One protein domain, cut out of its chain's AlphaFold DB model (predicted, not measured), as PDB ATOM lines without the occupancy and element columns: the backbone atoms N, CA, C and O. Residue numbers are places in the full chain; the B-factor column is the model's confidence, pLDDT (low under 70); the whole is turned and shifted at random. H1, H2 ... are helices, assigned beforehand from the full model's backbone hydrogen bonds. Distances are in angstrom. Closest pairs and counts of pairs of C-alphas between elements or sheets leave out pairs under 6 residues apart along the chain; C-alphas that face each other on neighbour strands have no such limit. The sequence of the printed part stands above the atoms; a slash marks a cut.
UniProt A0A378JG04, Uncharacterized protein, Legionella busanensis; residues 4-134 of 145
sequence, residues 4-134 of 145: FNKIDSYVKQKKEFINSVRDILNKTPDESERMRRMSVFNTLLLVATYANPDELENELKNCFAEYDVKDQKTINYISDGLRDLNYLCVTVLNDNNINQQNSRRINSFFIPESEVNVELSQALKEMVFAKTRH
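AT A GLANCE: This is residues 4 to 134 of the 145 residues of an uncharacterized protein of Legionella busanensis (UniProt A0A378JG04). An elongated up-and-down bundle of five helices, each running against the one before, has H4 in the middle; residues 97 to 102, in the long H4 to H5 link, stick out. The printed part has 131 residues, of which 101 are in five named helices, H1 to H5 in chain order, with no named strand; the class is all helix. The whole is compact, radius of gyration of the C-alphas 15.0 A, spanning 45 by 29 by 22 A.

HOW THE PARTS SIT: H1, residues 4 to 26, touches H2, residues 31 to 50, near C-alphas 25 and 34, 6.2 A apart, in a hairpin. H4, residues 69 to 94, touches H5, residues 114 to 133, at a steep tilt of 49 degrees; closest C-alphas 89 and 121, 4.5 A. H3, residues 53 to 64, is apart from H1 and H5. O i to N i+4 pairs are within hydrogen-bond range throughout H1 and H3, and in 15 of 16 in H2, 18 of 22 in H4, 14 of 16 in H5.

IN THESE COORDINATES: H1 begins at C-alpha 4 (122.473, 118.476, 200.551) and spans 32.5 A, H4 35.3 A. H5 ends at C-alpha 133 (131.949, 140.594, 193.245).

THE WHOLE: The printed part has no cut. Residues 91 to 115 are under pLDDT 70.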
ATOM      1  N   PHE A   4     121.226 117.761 200.847       62.94
ATOM      2  CA  PHE A   4     122.473 118.476 200.551       62.94
ATOM      3  C   PHE A   4     123.034 118.127 199.166       62.94
ATOM      4  O   PHE A   4     123.336 119.019 198.381       62.94
ATOM      5  N   ASN A   5     123.032 116.842 198.793       77.62
ATOM      6  CA  ASN A   5     123.524 116.411 197.482       77.62
ATOM      7  C   ASN A   5     122.696 116.981 196.316       77.62
ATOM      8  O   ASN A   5     123.223 117.118 195.212       77.62
ATOM      9  N   LYS A   6     121.405 117.284 196.526       74.50
ATOM     10  CA  LYS A   6     120.568 117.931 195.504       74.50
ATOM     11  C   LYS A   6     120.955 119.402 195.339       74.50
ATOM     12  O   LYS A   6     121.214 119.817 194.214       74.50
ATOM     13  N   ILE A   7     121.037 120.158 196.438       80.38
ATOM     14  CA  ILE A   7     121.402 121.586 196.413       80.38
ATOM     15  C   ILE A   7     122.777 121.772 195.767       80.38
ATOM     16  O   ILE A   7     122.905 122.524 194.800       80.38
ATOM     17  N   ASP A   8     123.774 121.009 196.220       84.44
ATOM     18  CA  ASP A   8     125.138 121.077 195.690       84.44
ATOM     19  C   ASP A   8     125.191 120.756 194.194       84.44
ATOM     20  O   ASP A   8     125.919 121.403 193.440       84.44
ATOM     21  N   SER A   9     124.393 119.784 193.741       84.44
ATOM     22  CA  SER A   9     124.298 119.428 192.324       84.44
ATOM     23  C   SER A   9     123.782 120.596 191.479       84.44
ATOM     24  O   SER A   9     124.387 120.921 190.458       84.44
ATOM     25  N   TYR A  10     122.710 121.270 191.906       83.25
ATOM     26  CA  TYR A  10     122.163 122.414 191.167       83.25
ATOM     27  C   TYR A  10     123.096 123.623 191.192       83.25
ATOM     28  O   TYR A  10     123.341 124.233 190.148       83.25
ATOM     29  N   VAL A  11     123.681 123.941 192.350       87.88
ATOM     30  CA  VAL A  11     124.672 125.020 192.467       87.88
ATOM     31  C   VAL A  11     125.875 124.739 191.566       87.88
ATOM     32  O   VAL A  11     126.333 125.633 190.851       87.88
ATOM     33  N   LYS A  12     126.360 123.491 191.530       89.50
ATOM     34  CA  LYS A  12     127.451 123.073 190.646       89.50
ATOM     35  C   LYS A  12     127.085 123.243 189.172       89.50
ATOM     36  O   LYS A  12     127.856 123.864 188.446       89.50
ATOM     37  N   GLN A  13     125.908 122.783 188.746       89.50
ATOM     38  CA  GLN A  13     125.437 122.951 187.365       89.50
ATOM     39  C   GLN A  13     125.360 124.430 186.962       89.50
ATOM     40  O   GLN A  13     125.813 124.814 185.885       89.50
ATOM     41  N   LYS A  14     124.849 125.297 187.846       90.81
ATOM     42  CA  LYS A  14     124.788 126.744 187.586       90.81
ATOM     43  C   LYS A  14     126.158 127.404 187.556       90.81
ATOM     44  O   LYS A  14     126.404 128.270 186.718       90.81
ATOM     45  N   LYS A  15     127.084 126.952 188.396       91.19
ATOM     46  CA  LYS A  15     128.480 127.393 188.360       91.19
ATOM     47  C   LYS A  15     129.174 126.987 187.058       91.19
ATOM     48  O   LYS A  15     129.909 127.793 186.493       91.19
ATOM     49  N   GLU A  16     128.938 125.769 186.579       92.31
ATOM     50  CA  GLU A  16     129.459 125.275 185.298       92.31
ATOM     51  C   GLU A  16     128.892 126.068 184.119       92.31
ATOM     52  O   GLU A  16     129.662 126.493 183.260       92.31
ATOM     53  N   PHE A  17     127.589 126.366 184.122       93.31
ATOM     54  CA  PHE A  17     126.969 127.271 183.152       93.31
ATOM     55  C   PHE A  17     127.658 128.645 183.126       93.31
ATOM     56  O   PHE A  17     128.097 129.089 182.067       93.31
ATOM     57  N   ILE A  18     127.817 129.297 184.285       93.50
ATOM     58  CA  ILE A  18     128.463 130.618 184.372       93.50
ATOM     59  C   ILE A  18     129.894 130.566 183.831       93.50
ATOM     60  O   ILE A  18     130.295 131.445 183.071       93.50
ATOM     61  N   ASN A  19     130.668 129.545 184.207       93.81
ATOM     62  CA  ASN A  19     132.038 129.389 183.724       93.81
ATOM     63  C   ASN A  19     132.076 129.171 182.200       93.81
ATOM     64  O   ASN A  19     132.846 129.838 181.521       93.81
ATOM     65  N   SER A  20     131.198 128.318 181.663       93.81
ATOM     66  CA  SER A  20     131.086 128.054 180.222       93.81
ATOM     67  C   SER A  20     130.814 129.333 179.426       93.81
ATOM     68  O   SER A  20     131.494 129.612 178.438       93.81
ATOM     69  N   VAL A  21     129.875 130.169 179.885       92.31
ATOM     70  CA  VAL A  21     129.596 131.456 179.232       92.31
ATOM     71  C   VAL A  21     130.810 132.380 179.305       92.31
ATOM     72  O   VAL A  21     131.179 132.970 178.292       92.31
ATOM     73  N   ARG A  22     131.488 132.471 180.455       93.06
ATOM     74  CA  ARG A  22     132.714 133.279 180.580       93.06
ATOM     75  C   ARG A  22     133.809 132.822 179.621       93.06
ATOM     76  O   ARG A  22     134.434 133.667 178.990       93.06
ATOM     77  N   ASP A  23     133.995 131.517 179.457       93.31
ATOM     78  CA  ASP A  23     134.968 130.957 178.516       93.31
ATOM     79  C   ASP A  23     134.617 131.279 177.058       93.31
ATOM     80  O   ASP A  23     135.511 131.507 176.242       93.31
ATOM     81  N   ILE A  24     133.325 131.325 176.715       90.88
ATOM     82  CA  ILE A  24     132.859 131.775 175.396       90.88
ATOM     83  C   ILE A  24     133.182 133.258 175.206       90.88
ATOM     84  O   ILE A  24     133.789 133.627 174.201       90.88
ATOM     85  N   LEU A  25     132.822 134.106 176.173       89.56
ATOM     86  CA  LEU A  25     133.044 135.549 176.085       89.56
ATOM     87  C   LEU A  25     134.536 135.902 176.056       89.56
ATOM     88  O   LEU A  25     134.927 136.796 175.307       89.56
ATOM     89  N   ASN A  26     135.383 135.161 176.775       90.62
ATOM     90  CA  ASN A  26     136.837 135.343 176.775       90.62
ATOM     91  C   ASN A  26     137.499 135.099 175.412       90.62
ATOM     92  O   ASN A  26     138.585 135.616 175.165       90.62
ATOM     93  N   LYS A  27     136.846 134.361 174.508       90.38
ATOM     94  CA  LYS A  27     137.327 134.152 173.132       90.38
ATOM     95  C   LYS A  27     137.036 135.336 172.209       90.38
ATOM     96  O   LYS A  27     137.424 135.291 171.044       90.38
ATOM     97  N   THR A  28     136.359 136.375 172.702       87.50
ATOM     98  CA  THR A  28     136.127 137.613 171.951       87.50
ATOM     99  C   THR A  28     137.482 138.293 171.694       87.50
ATOM    100  O   THR A  28     138.172 138.615 172.670       87.50
ATOM    101  N   PRO A  29     137.894 138.478 170.420       89.00
ATOM    102  CA  PRO A  29     139.224 138.995 170.091       89.00
ATOM    103  C   PRO A  29     139.433 140.436 170.557       89.00
ATOM    104  O   PRO A  29     140.487 140.758 171.099       89.00
ATOM    105  N   ASP A  30     138.418 141.279 170.367       91.75
ATOM    106  CA  ASP A  30     138.446 142.672 170.794       91.75
ATOM    107  C   ASP A  30     138.285 142.772 172.316       91.75
ATOM    108  O   ASP A  30     137.338 142.241 172.898       91.75
ATOM    109  N   GLU A  31     139.245 143.425 172.965       91.31
ATOM    110  CA  GLU A  31     139.311 143.530 174.421       91.31
ATOM    111  C   GLU A  31     138.193 144.401 175.000       91.31
ATOM    112  O   GLU A  31     137.564 144.014 175.986       91.31
ATOM    113  N   SER A  32     137.899 145.533 174.363       87.94
ATOM    114  CA  SER A  32     136.835 146.443 174.792       87.94
ATOM    115  C   SER A  32     135.468 145.765 174.714       87.94
ATOM    116  O   SER A  32     134.684 145.807 175.664       87.94
ATOM    117  N   GLU A  33     135.197 145.061 173.617       87.06
ATOM    118  CA  GLU A  33     133.974 144.294 173.418       87.06
ATOM    119  C   GLU A  33     133.900 143.088 174.360       87.06
ATOM    120  O   GLU A  33     132.835 142.805 174.913       87.06
ATOM    121  N   ARG A  34     135.021 142.401 174.617       90.25
ATOM    122  CA  ARG A  34     135.099 141.328 175.620       90.25
ATOM    123  C   ARG A  34     134.693 141.840 177.002       90.25
ATOM    124  O   ARG A  34     133.841 141.227 177.646       90.25
ATOM    125  N   MET A  35     135.262 142.965 177.441       88.75
ATOM    126  CA  MET A  35     134.929 143.588 178.726       88.75
ATOM    127  C   MET A  35     133.462 144.018 178.779       88.75
ATOM    128  O   MET A  35     132.771 143.722 179.757       88.75
ATOM    129  N   ARG A  36     132.952 144.643 177.708       89.19
ATOM    130  CA  ARG A  36     131.543 145.048 177.606       89.19
ATOM    131  C   ARG A  36     130.607 143.848 177.736       89.19
ATOM    132  O   ARG A  36     129.719 143.863 178.585       89.19
ATOM    133  N   ARG A  37     130.831 142.784 176.957       88.69
ATOM    134  CA  ARG A  37     130.025 141.549 177.007       88.69
ATOM    135  C   ARG A  37     130.082 140.884 178.378       88.69
ATOM    136  O   ARG A  37     129.057 140.422 178.873       88.69
ATOM    137  N   MET A  38     131.257 140.854 179.009       90.75
ATOM    138  CA  MET A  38     131.427 140.300 180.354       90.75
ATOM    139  C   MET A  38     130.654 141.107 181.404       90.75
ATOM    140  O   MET A  38     130.008 140.527 182.277       90.75
ATOM    141  N   SER A  39     130.687 142.437 181.299       89.19
ATOM    142  CA  SER A  39     129.931 143.340 182.168       89.19
ATOM    143  C   SER A  39     128.423 143.128 182.009       89.19
ATOM    144  O   SER A  39     127.738 142.857 182.993       89.19
ATOM    145  N   VAL A  40     127.924 143.116 180.765       90.69
ATOM    146  CA  VAL A  40     126.513 142.828 180.453       90.69
ATOM    147  C   VAL A  40     126.092 141.474 181.020       90.69
ATOM    148  O   VAL A  40     125.062 141.375 181.682       90.69
ATOM    149  N   PHE A  41     126.904 140.430 180.834       92.56
ATOM    150  CA  PHE A  41     126.595 139.111 181.377       92.56
ATOM    151  C   PHE A  41     126.546 139.094 182.912       92.56
ATOM    152  O   PHE A  41     125.638 138.495 183.484       92.56
ATOM    153  N   ASN A  42     127.472 139.773 183.598       91.69
ATOM    154  CA  ASN A  42     127.441 139.884 185.059       91.69
ATOM    155  C   ASN A  42     126.196 140.642 185.554       91.69
ATOM    156  O   ASN A  42     125.602 140.236 186.552       91.69
ATOM    157  N   THR A  43     125.775 141.696 184.852       91.25
ATOM    158  CA  THR A  43     124.525 142.411 185.148       91.25
ATOM    159  C   THR A  43     123.319 141.497 184.971       91.25
ATOM    160  O   THR A  43     122.516 141.368 185.889       91.25
ATOM    161  N   LEU A  44     123.226 140.783 183.846       92.69
ATOM    162  CA  LEU A  44     122.141 139.833 183.588       92.69
ATOM    163  C   LEU A  44     122.097 138.695 184.619       92.69
ATOM    164  O   LEU A  44     121.015 138.276 185.024       92.69
ATOM    165  N   LEU A  45     123.256 138.216 185.090       93.88
ATOM    166  CA  LEU A  45     123.329 137.247 186.185       93.88
ATOM    167  C   LEU A  45     122.725 137.801 187.472       93.88
ATOM    168  O   LEU A  45     121.969 137.090 188.127       93.88
ATOM    169  N   LEU A  46     123.043 139.047 187.831       92.50
ATOM    170  CA  LEU A  46     122.459 139.697 189.000       92.50
ATOM    171  C   LEU A  46     120.948 139.857 188.827       92.50
ATOM    172  O   LEU A  46     120.212 139.394 189.692       92.50
ATOM    173  N   VAL A  47     120.489 140.411 187.701       90.88
ATOM    174  CA  VAL A  47     119.059 140.577 187.378       90.88
ATOM    175  C   VAL A  47     118.313 139.253 187.523       90.88
ATOM    176  O   VAL A  47     117.303 139.188 188.221       90.88
ATOM    177  N   ALA A  48     118.859 138.165 186.974       90.56
ATOM    178  CA  ALA A  48     118.259 136.840 187.079       90.56
ATOM    179  C   ALA A  48     118.068 136.369 188.533       90.56
ATOM    180  O   ALA A  48     117.210 135.532 188.778       90.56
ATOM    181  N   THR A  49     118.797 136.893 189.521       90.44
ATOM    182  CA  THR A  49     118.622 136.481 190.926       90.44
ATOM    183  C   THR A  49     117.470 137.156 191.670       90.44
ATOM    184  O   THR A  49     117.058 136.633 192.709       90.44
ATOM    185  N   TYR A  50     116.958 138.293 191.192       85.88
ATOM    186  CA  TYR A  50     115.972 139.088 191.939       85.88
ATOM    187  C   TYR A  50     114.799 139.606 191.107       85.88
ATOM    188  O   TYR A  50     113.731 139.821 191.675       85.88
ATOM    189  N   ALA A  51     114.982 139.822 189.805       87.25
ATOM    190  CA  ALA A  51     113.945 140.373 188.945       87.25
ATOM    191  C   ALA A  51     112.808 139.369 188.756       87.25
ATOM    192  O   ALA A  51     113.031 138.152 188.761       87.25
ATOM    193  N   ASN A  52     111.588 139.861 188.569       87.44
ATOM    194  CA  ASN A  52     110.508 138.978 188.148       87.44
ATOM    195  C   ASN A  52     110.757 138.475 186.701       87.44
ATOM    196  O   ASN A  52     111.574 139.052 185.977       87.44
ATOM    197  N   PRO A  53     110.089 137.392 186.263       87.25
ATOM    198  CA  PRO A  53     110.348 136.817 184.944       87.25
ATOM    199  C   PRO A  53     110.156 137.801 183.780       87.25
ATOM    200  O   PRO A  53     110.949 137.789 182.842       87.25
ATOM    201  N   ASP A  54     109.155 138.683 183.846       86.44
ATOM    202  CA  ASP A  54     108.874 139.652 182.779       86.44
ATOM    203  C   ASP A  54     109.957 140.741 182.694       86.44
ATOM    204  O   ASP A  54     110.386 141.117 181.602       86.44
ATOM    205  N   GLU A  55     110.441 141.218 183.844       88.00
ATOM    206  CA  GLU A  55     111.584 142.132 183.935       88.00
ATOM    207  C   GLU A  55     112.845 141.503 183.340       88.00
ATOM    208  O   GLU A  55     113.533 142.144 182.543       88.00
ATOM    209  N   LEU A  56     113.123 140.233 183.657       90.50
ATOM    210  CA  LEU A  56     114.255 139.517 183.076       90.50
ATOM    211  C   LEU A  56     114.128 139.395 181.553       90.50
ATOM    212  O   LEU A  56     115.105 139.634 180.848       90.50
ATOM    213  N   GLU A  57     112.954 139.046 181.019       89.38
ATOM    214  CA  GLU A  57     112.760 138.961 179.564       89.38
ATOM    215  C   GLU A  57     112.978 140.304 178.866       89.38
ATOM    216  O   GLU A  57     113.521 140.344 177.758       89.38
ATOM    217  N   ASN A  58     112.570 141.405 179.495       89.06
ATOM    218  CA  ASN A  58     112.809 142.739 178.955       89.06
ATOM    219  C   ASN A  58     114.304 143.075 178.943       89.06
ATOM    220  O   ASN A  58     114.813 143.522 177.916       89.06
ATOM    221  N   GLU A  59     115.027 142.781 180.024       89.88
ATOM    222  CA  GLU A  59     116.479 142.982 180.077       89.88
ATOM    223  C   GLU A  59     117.231 142.100 179.075       89.88
ATOM    224  O   GLU A  59     118.142 142.577 178.397       89.88
ATOM    225  N   LEU A  60     116.821 140.839 178.899       89.06
ATOM    226  CA  LEU A  60     117.384 139.950 177.881       89.06
ATOM    227  C   LEU A  60     117.175 140.518 176.473       89.06
ATOM    228  O   LEU A  60     118.116 140.553 175.680       89.06
ATOM    229  N   LYS A  61     115.967 140.997 176.156       87.44
ATOM    230  CA  LYS A  61     115.684 141.628 174.859       87.44
ATOM    231  C   LYS A  61     116.536 142.872 174.655       87.44
ATOM    232  O   LYS A  61     117.154 142.984 173.607       87.44
ATOM    233  N   ASN A  62     116.617 143.759 175.644       86.88
ATOM    234  CA  ASN A  62     117.405 144.988 175.552       86.88
ATOM    235  C   ASN A  62     118.896 144.690 175.359       86.88
ATOM    236  O   ASN A  62     119.545 145.280 174.500       86.88
ATOM    237  N   CYS A  63     119.429 143.732 176.119       86.31
ATOM    238  CA  CYS A  63     120.838 143.369 176.056       86.31
ATOM    239  C   CYS A  63     121.210 142.627 174.774       86.31
ATOM    240  O   CYS A  63     122.371 142.704 174.386       86.31
ATOM    241  N   PHE A  64     120.279 141.911 174.132       82.25
ATOM    242  CA  PHE A  64     120.548 141.100 172.939       82.25
ATOM    243  C   PHE A  64     119.907 141.623 171.640       82.25
ATOM    244  O   PHE A  64     120.079 140.991 170.598       82.25
ATOM    245  N   ALA A  65     119.217 142.770 171.666       69.00
ATOM    246  CA  ALA A  65     118.444 143.311 170.539       69.00
ATOM    247  C   ALA A  65     119.248 143.502 169.238       69.00
ATOM    248  O   ALA A  65     118.675 143.432 168.154       69.00
ATOM    249  N   GLU A  66     120.557 143.741 169.339       62.56
ATOM    250  CA  GLU A  66     121.414 144.127 168.207       62.56
ATOM    251  C   GLU A  66     122.350 143.011 167.710       62.56
ATOM    252  O   GLU A  66     123.208 143.253 166.862       62.56
ATOM    253  N   TYR A  67     122.238 141.788 168.233       63.16
ATOM    254  CA  TYR A  67     123.193 140.731 167.897       63.16
ATOM    255  C   TYR A  67     122.848 140.014 166.584       63.16
ATOM    256  O   TYR A  67     121.689 139.744 166.274       63.16
ATOM    257  N   ASP A  68     123.892 139.669 165.824       59.97
ATOM    258  CA  ASP A  68     123.795 138.966 164.540       59.97
ATOM    259  C   ASP A  68     123.216 137.545 164.713       59.97
ATOM    260  O   ASP A  68     123.450 136.859 165.713       59.97
ATOM    261  N   VAL A  69     122.524 137.046 163.686       62.66
ATOM    262  CA  VAL A  69     121.922 135.700 163.615       62.66
ATOM    263  C   VAL A  69     122.959 134.602 163.886       62.66
ATOM    264  O   VAL A  69     122.630 133.526 164.392       62.66
ATOM    265  N   LYS A  70     124.233 134.872 163.582       64.19
ATOM    266  CA  LYS A  70     125.360 133.965 163.845       64.19
ATOM    267  C   LYS A  70     125.570 133.684 165.337       64.19
ATOM    268  O   LYS A  70     125.965 132.569 165.677       64.19
ATOM    269  N   ASP A  71     125.225 134.629 166.207       76.75
ATOM    270  CA  ASP A  71     125.344 134.498 167.661       76.75
ATOM    271  C   ASP A  71     124.055 133.986 168.325       76.75
ATOM    272  O   ASP A  71     124.050 133.682 169.520       76.75
ATOM    273  N   GLN A  72     122.975 133.783 167.558       81.19
ATOM    274  CA  GLN A  72     121.657 133.414 168.088       81.19
ATOM    275  C   GLN A  72     121.683 132.143 168.949       81.19
ATOM    276  O   GLN A  72     120.977 132.052 169.950       81.19
ATOM    277  N   LYS A  73     122.507 131.147 168.595       85.75
ATOM    278  CA  LYS A  73     122.639 129.914 169.394       85.75
ATOM    279  C   LYS A  73     123.252 130.188 170.767       85.75
ATOM    280  O   LYS A  73     122.766 129.657 171.763       85.75
ATOM    281  N   THR A  74     124.290 131.018 170.812       87.38
ATOM    282  CA  THR A  74     124.955 131.430 172.053       87.38
ATOM    283  C   THR A  74     124.009 132.262 172.911       87.38
ATOM    284  O   THR A  74     123.887 132.017 174.106       87.38
ATOM    285  N   ILE A  75     123.273 133.186 172.293       88.06
ATOM    286  CA  ILE A  75     122.283 134.033 172.967       88.06
ATOM    287  C   ILE A  75     121.158 133.197 173.563       88.06
ATOM    288  O   ILE A  75     120.806 133.396 174.724       88.06
ATOM    289  N   ASN A  76     120.624 132.233 172.810       89.31
ATOM    290  CA  ASN A  76     119.594 131.330 173.315       89.31
ATOM    291  C   ASN A  76     120.128 130.507 174.493       89.31
ATOM    292  O   ASN A  76     119.470 130.435 175.523       89.31
ATOM    293  N   TYR A  77     121.346 129.966 174.382       90.12
ATOM    294  CA  TYR A  77     121.984 129.221 175.470       90.12
ATOM    295  C   TYR A  77     122.135 130.061 176.748       90.12
ATOM    296  O   TYR A  77     121.793 129.601 177.838       90.12
ATOM    297  N   ILE A  78     122.613 131.303 176.618       91.44
ATOM    298  CA  ILE A  78     122.753 132.230 177.748       91.44
ATOM    299  C   ILE A  78     121.378 132.566 178.333       91.44
ATOM    300  O   ILE A  78     121.187 132.457 179.543       91.44
ATOM    301  N   SER A  79     120.417 132.930 177.483       91.12
ATOM    302  CA  SER A  79     119.066 133.319 177.901       91.12
ATOM    303  C   SER A  79     118.357 132.185 178.639       91.12
ATOM    304  O   SER A  79     117.805 132.401 179.714       91.12
ATOM    305  N   ASP A  80     118.423 130.958 178.122       90.44
ATOM    306  CA  ASP A  80     117.800 129.791 178.749       90.44
ATOM    307  C   ASP A  80     118.449 129.460 180.099       90.44
ATOM    308  O   ASP A  80     117.753 129.164 181.072       90.44
ATOM    309  N   GLY A  81     119.776 129.584 180.201       90.94
ATOM    310  CA  GLY A  81     120.482 129.392 181.464       90.94
ATOM    311  C   GLY A  81     120.120 130.433 182.530       90.94
ATOM    312  O   GLY A  81     119.989 130.072 183.707       90.94
ATOM    313  N   LEU A  82     119.917 131.690 182.118       92.62
ATOM    314  CA  LEU A  82     119.483 132.797 182.978       92.62
ATOM    315  C   LEU A  82     118.017 132.664 183.407       92.62
ATOM    316  O   LEU A  82     117.721 132.874 184.579       92.62
ATOM    317  N   ARG A  83     117.118 132.242 182.510       90.00
ATOM    318  CA  ARG A  83     115.716 131.931 182.845       90.00
ATOM    319  C   ARG A  83     115.612 130.825 183.884       90.00
ATOM    320  O   ARG A  83     114.891 130.963 184.865       90.00
ATOM    321  N   ASP A  84     116.364 129.743 183.697       88.00
ATOM    322  CA  ASP A  84     116.396 128.637 184.657       88.00
ATOM    323  C   ASP A  84     116.988 129.088 186.007       88.00
ATOM    324  O   ASP A  84     116.470 128.752 187.067       88.00
ATOM    325  N   LEU A  85     118.026 129.935 185.997       89.75
ATOM    326  CA  LEU A  85     118.536 130.544 187.232       89.75
ATOM    327  C   LEU A  85     117.465 131.403 187.928       89.75
ATOM    328  O   LEU A  85     117.307 131.312 189.143       89.75
ATOM    329  N   ASN A  86     116.713 132.200 187.171       89.81
ATOM    330  CA  ASN A  86     115.659 133.054 187.706       89.81
ATOM    331  C   ASN A  86     114.492 132.275 188.295       89.81
ATOM    332  O   ASN A  86     114.047 132.586 189.399       89.81
ATOM    333  N   TYR A  87     114.072 131.209 187.624       84.44
ATOM    334  CA  TYR A  87     113.048 130.314 188.138       84.44
ATOM    335  C   TYR A  87     113.422 129.768 189.526       84.44
ATOM    336  O   TYR A  87     112.625 129.845 190.465       84.44
ATOM    337  N   LEU A  88     114.663 129.294 189.683       84.62
ATOM    338  CA  LEU A  88     115.167 128.751 190.948       84.62
ATOM    339  C   LEU A  88     115.365 129.828 192.031       84.62
ATOM    340  O   LEU A  88     115.179 129.550 193.214       84.62
ATOM    341  N   CYS A  89     115.734 131.052 191.648       84.19
ATOM    342  CA  CYS A  89     116.002 132.142 192.589       84.19
ATOM    343  C   CYS A  89     114.743 132.899 193.044       84.19
ATOM    344  O   CYS A  89     114.693 133.358 194.190       84.19
ATOM    345  N   VAL A  90     113.752 133.067 192.164       81.12
ATOM    346  CA  VAL A  90     112.633 134.010 192.349       81.12
ATOM    347  C   VAL A  90     111.287 133.294 192.365       81.12
ATOM    348  O   VAL A  90     110.522 133.453 193.314       81.12
ATOM    349  N   THR A  91     110.987 132.472 191.359       65.44
ATOM    350  CA  THR A  91     109.667 131.826 191.236       65.44
ATOM    351  C   THR A  91     109.446 130.777 192.319       65.44
ATOM    352  O   THR A  91     108.411 130.757 192.973       65.44
ATOM    353  N   VAL A  92     110.463 129.962 192.587       61.62
ATOM    354  CA  VAL A  92     110.425 128.886 193.584       61.62
ATOM    355  C   VAL A  92     110.189 129.385 195.029       61.62
ATOM    356  O   VAL A  92     109.735 128.615 195.874       61.62
ATOM    357  N   LEU A  93     110.440 130.671 195.309       54.19
ATOM    358  CA  LEU A  93     110.150 131.317 196.599       54.19
ATOM    359  C   LEU A  93     108.759 131.965 196.672       54.19
ATOM    360  O   LEU A  93     108.211 132.097 197.763       54.19
ATOM    361  N   ASN A  94     108.209 132.390 195.533       52.81
ATOM    362  CA  ASN A  94     106.973 133.173 195.475       52.81
ATOM    363  C   ASN A  94     105.723 132.315 195.230       52.81
ATOM    364  O   ASN A  94     104.607 132.797 195.425       52.81
ATOM    365  N   ASP A  95     105.890 131.047 194.838       51.47
ATOM    366  CA  ASP A  95     104.783 130.198 194.416       51.47
ATOM    367  C   ASP A  95     104.305 129.178 195.452       51.47
ATOM    368  O   ASP A  95     104.754 128.035 195.508       51.47
ATOM    369  N   ASN A  96     103.264 129.576 196.184       45.81
ATOM    370  CA  ASN A  96     102.240 128.655 196.678       45.81
ATOM    371  C   ASN A  96     101.169 128.345 195.597       45.81
ATOM    372  O   ASN A  96     100.200 127.664 195.931       45.81
ATOM    373  N   ASN A  97     101.247 128.868 194.349       47.28
ATOM    374  CA  ASN A  97     100.040 128.915 193.504       47.28
ATOM    375  C   ASN A  97     100.138 128.925 191.955       47.28
ATOM    376  O   ASN A  97      99.129 129.257 191.335       47.28
ATOM    377  N   ILE A  98     101.231 128.575 191.266       46.66
ATOM    378  CA  ILE A  98     101.231 128.699 189.786       46.66
ATOM    379  C   ILE A  98     101.485 127.386 189.041       46.66
ATOM    380  O   ILE A  98     102.563 126.795 189.025       46.66
ATOM    381  N   ASN A  99     100.410 126.975 188.361       43.50
ATOM    382  CA  ASN A  99     100.356 126.453 186.996       43.50
ATOM    383  C   ASN A  99     101.706 126.049 186.377       43.50
ATOM    384  O   ASN A  99     102.381 126.827 185.704       43.50
ATOM    385  N   GLN A 100     101.991 124.752 186.494       45.09
ATOM    386  CA  GLN A 100     103.097 123.982 185.907       45.09
ATOM    387  C   GLN A 100     103.279 124.082 184.372       45.09
ATOM    388  O   GLN A 100     104.039 123.304 183.794       45.09
ATOM    389  N   GLN A 101     102.560 124.949 183.654       39.44
ATOM    390  CA  GLN A 101     102.544 124.898 182.190       39.44
ATOM    391  C   GLN A 101     103.709 125.629 181.516       39.44
ATOM    392  O   GLN A 101     104.168 125.150 180.480       39.44
ATOM    393  N   ASN A 102     104.278 126.677 182.121       41.22
ATOM    394  CA  ASN A 102     105.435 127.368 181.534       41.22
ATOM    395  C   ASN A 102     106.792 126.786 181.972       41.22
ATOM    396  O   ASN A 102     107.800 127.022 181.312       41.22
ATOM    397  N   SER A 103     106.825 125.945 183.015       43.44
ATOM    398  CA  SER A 103     108.047 125.270 183.486       43.44
ATOM    399  C   SER A 103     108.372 123.968 182.744       43.44
ATOM    400  O   SER A 103     109.449 123.410 182.930       43.44
ATOM    401  N   ARG A 104     107.502 123.487 181.839       39.44
ATOM    402  CA  ARG A 104     107.698 122.215 181.107       39.44
ATOM    403  C   ARG A 104     108.933 122.155 180.197       39.44
ATOM    404  O   ARG A 104     109.213 121.093 179.649       39.44
ATOM    405  N   ARG A 105     109.681 123.250 180.024       44.06
ATOM    406  CA  ARG A 105     110.968 123.250 179.303       44.06
ATOM    407  C   ARG A 105     112.198 123.349 180.201       44.06
ATOM    408  O   ARG A 105     113.305 123.185 179.701       44.06
ATOM    409  N   ILE A 106     112.023 123.562 181.500       47.22
ATOM    410  CA  ILE A 106     113.128 123.769 182.428       47.22
ATOM    411  C   ILE A 106     113.294 122.485 183.241       47.22
ATOM    412  O   ILE A 106     112.696 122.320 184.291       47.22
ATOM    413  N   ASN A 107     114.064 121.548 182.681       43.88
ATOM    414  CA  ASN A 107     114.530 120.307 183.306       43.88
ATOM    415  C   ASN A 107     113.461 119.454 184.020       43.88
ATOM    416  O   ASN A 107     113.087 119.694 185.164       43.88
ATOM    417  N   SER A 108     113.137 118.300 183.430       44.50
ATOM    418  CA  SER A 108     112.368 117.204 184.050       44.50
ATOM    419  C   SER A 108     112.973 116.622 185.347       44.50
ATOM    420  O   SER A 108     112.521 115.585 185.820       44.50
ATOM    421  N   PHE A 109     114.026 117.236 185.891       46.34
ATOM    422  CA  PHE A 109     114.795 116.767 187.038       46.34
ATOM    423  C   PHE A 109     114.492 117.517 188.337       46.34
ATOM    424  O   PHE A 109     114.884 117.024 189.391       46.34
ATOM    425  N   PHE A 110     113.825 118.677 188.300       52.47
ATOM    426  CA  PHE A 110     113.502 119.428 189.515       52.47
ATOM    427  C   PHE A 110     112.046 119.204 189.923       52.47
ATOM    428  O   PHE A 110     111.120 119.723 189.305       52.47
ATOM    429  N   ILE A 111     111.854 118.415 190.979       58.00
ATOM    430  CA  ILE A 111     110.584 118.361 191.704       58.00
ATOM    431  C   ILE A 111     110.700 119.397 192.828       58.00
ATOM    432  O   ILE A 111     111.597 119.248 193.661       58.00
ATOM    433  N   PRO A 112     109.848 120.436 192.857       57.59
ATOM    434  CA  PRO A 112     109.899 121.447 193.903       57.59
ATOM    435  C   PRO A 112     109.647 120.804 195.274       57.59
ATOM    436  O   PRO A 112     108.588 120.225 195.508       57.59
ATOM    437  N   GLU A 113     110.606 120.932 196.188       66.56
ATOM    438  CA  GLU A 113     110.480 120.549 197.599       66.56
ATOM    439  C   GLU A 113     110.615 121.843 198.411       66.56
ATOM    440  O   GLU A 113     111.703 122.414 198.448       66.56
ATOM    441  N   SER A 114     109.534 122.353 199.021       64.50
ATOM    442  CA  SER A 114     109.510 123.734 199.553       64.50
ATOM    443  C   SER A 114     110.633 124.041 200.558       64.50
ATOM    444  O   SER A 114     111.168 125.146 200.559       64.50
ATOM    445  N   GLU A 115     111.064 123.057 201.350       66.25
ATOM    446  CA  GLU A 115     112.193 123.204 202.277       66.25
ATOM    447  C   GLU A 115     113.556 123.292 201.567       66.25
ATOM    448  O   GLU A 115     114.459 124.002 202.006       66.25
ATOM    449  N   VAL A 116     113.733 122.579 200.454       70.44
ATOM    450  CA  VAL A 116     114.975 122.583 199.654       70.44
ATOM    451  C   VAL A 116     115.052 123.834 198.786       70.44
ATOM    452  O   VAL A 116     116.128 124.369 198.548       70.44
ATOM    453  N   ASN A 117     113.898 124.320 198.352       73.94
ATOM    454  CA  ASN A 117     113.705 125.470 197.485       73.94
ATOM    455  C   ASN A 117     114.257 126.774 198.076       73.94
ATOM    456  O   ASN A 117     114.954 127.515 197.380       73.94
ATOM    457  N   VAL A 118     113.988 127.039 199.361       79.75
ATOM    458  CA  VAL A 118     114.483 128.253 200.030       79.75
ATOM    459  C   VAL A 118     116.002 128.229 200.162       79.75
ATOM    460  O   VAL A 118     116.674 129.192 199.792       79.75
ATOM    461  N   GLU A 119     116.551 127.106 200.628       83.06
ATOM    462  CA  GLU A 119     117.997 126.924 200.778       83.06
ATOM    463  C   GLU A 119     118.722 126.952 199.429       83.06
ATOM    464  O   GLU A 119     119.776 127.572 199.306       83.06
ATOM    465  N   LEU A 120     118.142 126.334 198.398       83.38
ATOM    466  CA  LEU A 120     118.689 126.344 197.046       83.38
ATOM    467  C   LEU A 120     118.712 127.758 196.462       83.38
ATOM    468  O   LEU A 120     119.740 128.173 195.929       83.38
ATOM    469  N   SER A 121     117.610 128.504 196.576       85.38
ATOM    470  CA  SER A 121     117.545 129.891 196.105       85.38
ATOM    471  C   SER A 121     118.614 130.749 196.782       85.38
ATOM    472  O   SER A 121     119.365 131.454 196.105       85.38
ATOM    473  N   GLN A 122     118.751 130.635 198.106       88.00
ATOM    474  CA  GLN A 122     119.765 131.370 198.857       88.00
ATOM    475  C   GLN A 122     121.188 130.991 198.418       88.00
ATOM    476  O   GLN A 122     121.989 131.873 198.109       88.00
ATOM    477  N   ALA A 123     121.488 129.695 198.305       87.94
ATOM    478  CA  ALA A 123     122.800 129.214 197.873       87.94
ATOM    479  C   ALA A 123     123.153 129.674 196.445       87.94
ATOM    480  O   ALA A 123     124.301 130.026 196.160       87.94
ATOM    481  N   LEU A 124     122.174 129.712 195.537       89.00
ATOM    482  CA  LEU A 124     122.362 130.215 194.175       89.00
ATOM    483  C   LEU A 124     122.629 131.721 194.155       89.00
ATOM    484  O   LEU A 124     123.551 132.156 193.463       89.00
ATOM    485  N   LYS A 125     121.876 132.509 194.933       89.56
ATOM    486  CA  LYS A 125     122.102 133.954 195.084       89.56
ATOM    487  C   LYS A 125     123.512 134.231 195.590       89.56
ATOM    488  O   LYS A 125     124.242 134.998 194.967       89.56
ATOM    489  N   GLU A 126     123.929 133.563 196.662       90.00
ATOM    490  CA  GLU A 126     125.278 133.692 197.223       90.00
ATOM    491  C   GLU A 126     126.366 133.317 196.213       90.00
ATOM    492  O   GLU A 126     127.346 134.048 196.055       90.00
ATOM    493  N   MET A 127     126.172 132.223 195.470       92.69
ATOM    494  CA  MET A 127     127.098 131.798 194.420       92.69
ATOM    495  C   MET A 127     127.232 132.855 193.316       92.69
ATOM    496  O   MET A 127     128.356 133.174 192.914       92.69
ATOM    497  N   VAL A 128     126.117 133.430 192.856       89.50
ATOM    498  CA  VAL A 128     126.128 134.500 191.851       89.50
ATOM    499  C   VAL A 128     126.829 135.740 192.398       89.50
ATOM    500  O   VAL A 128     127.743 136.236 191.744       89.50
ATOM    501  N   PHE A 129     126.486 136.198 193.607       88.62
ATOM    502  CA  PHE A 129     127.139 137.351 194.235       88.62
ATOM    503  C   PHE A 129     128.649 137.154 194.391       88.62
ATOM    504  O   PHE A 129     129.421 138.063 194.092       88.62
ATOM    505  N   ALA A 130     129.100 135.972 194.815       87.75
ATOM    506  CA  ALA A 130     130.525 135.671 194.925       87.75
ATOM    507  C   ALA A 130     131.225 135.715 193.555       87.75
ATOM    508  O   ALA A 130     132.348 136.208 193.431       87.75
ATOM    509  N   LYS A 131     130.553 135.231 192.507       82.62
ATOM    510  CA  LYS A 131     131.081 135.222 191.139       82.62
ATOM    511  C   LYS A 131     131.103 136.600 190.491       82.62
ATOM    512  O   LYS A 131     131.958 136.812 189.629       82.62
ATOM    513  N   THR A 132     130.201 137.504 190.860       81.62
ATOM    514  CA  THR A 132     130.116 138.856 190.290       81.62
ATOM    515  C   THR A 132     130.915 139.890 191.087       81.62
ATOM    516  O   THR A 132     131.463 140.802 190.477       81.62
ATOM    517  N   ARG A 133     131.084 139.727 192.412       68.50
ATOM    518  CA  ARG A 133     131.949 140.594 193.245       68.50
ATOM    519  C   ARG A 133     133.446 140.396 192.991       68.50
ATOM    520  O   ARG A 133     134.211 141.342 193.133       68.50
ATOM    521  N   HIS A 134     133.879 139.195 192.608       47.72
ATOM    522  CA  HIS A 134     135.282 138.903 192.289       47.72
ATOM    523  C   HIS A 134     135.617 139.108 190.805       47.72
ATOM    524  O   HIS A 134     136.245 138.245 190.197       47.72
TER     525      HIS A 134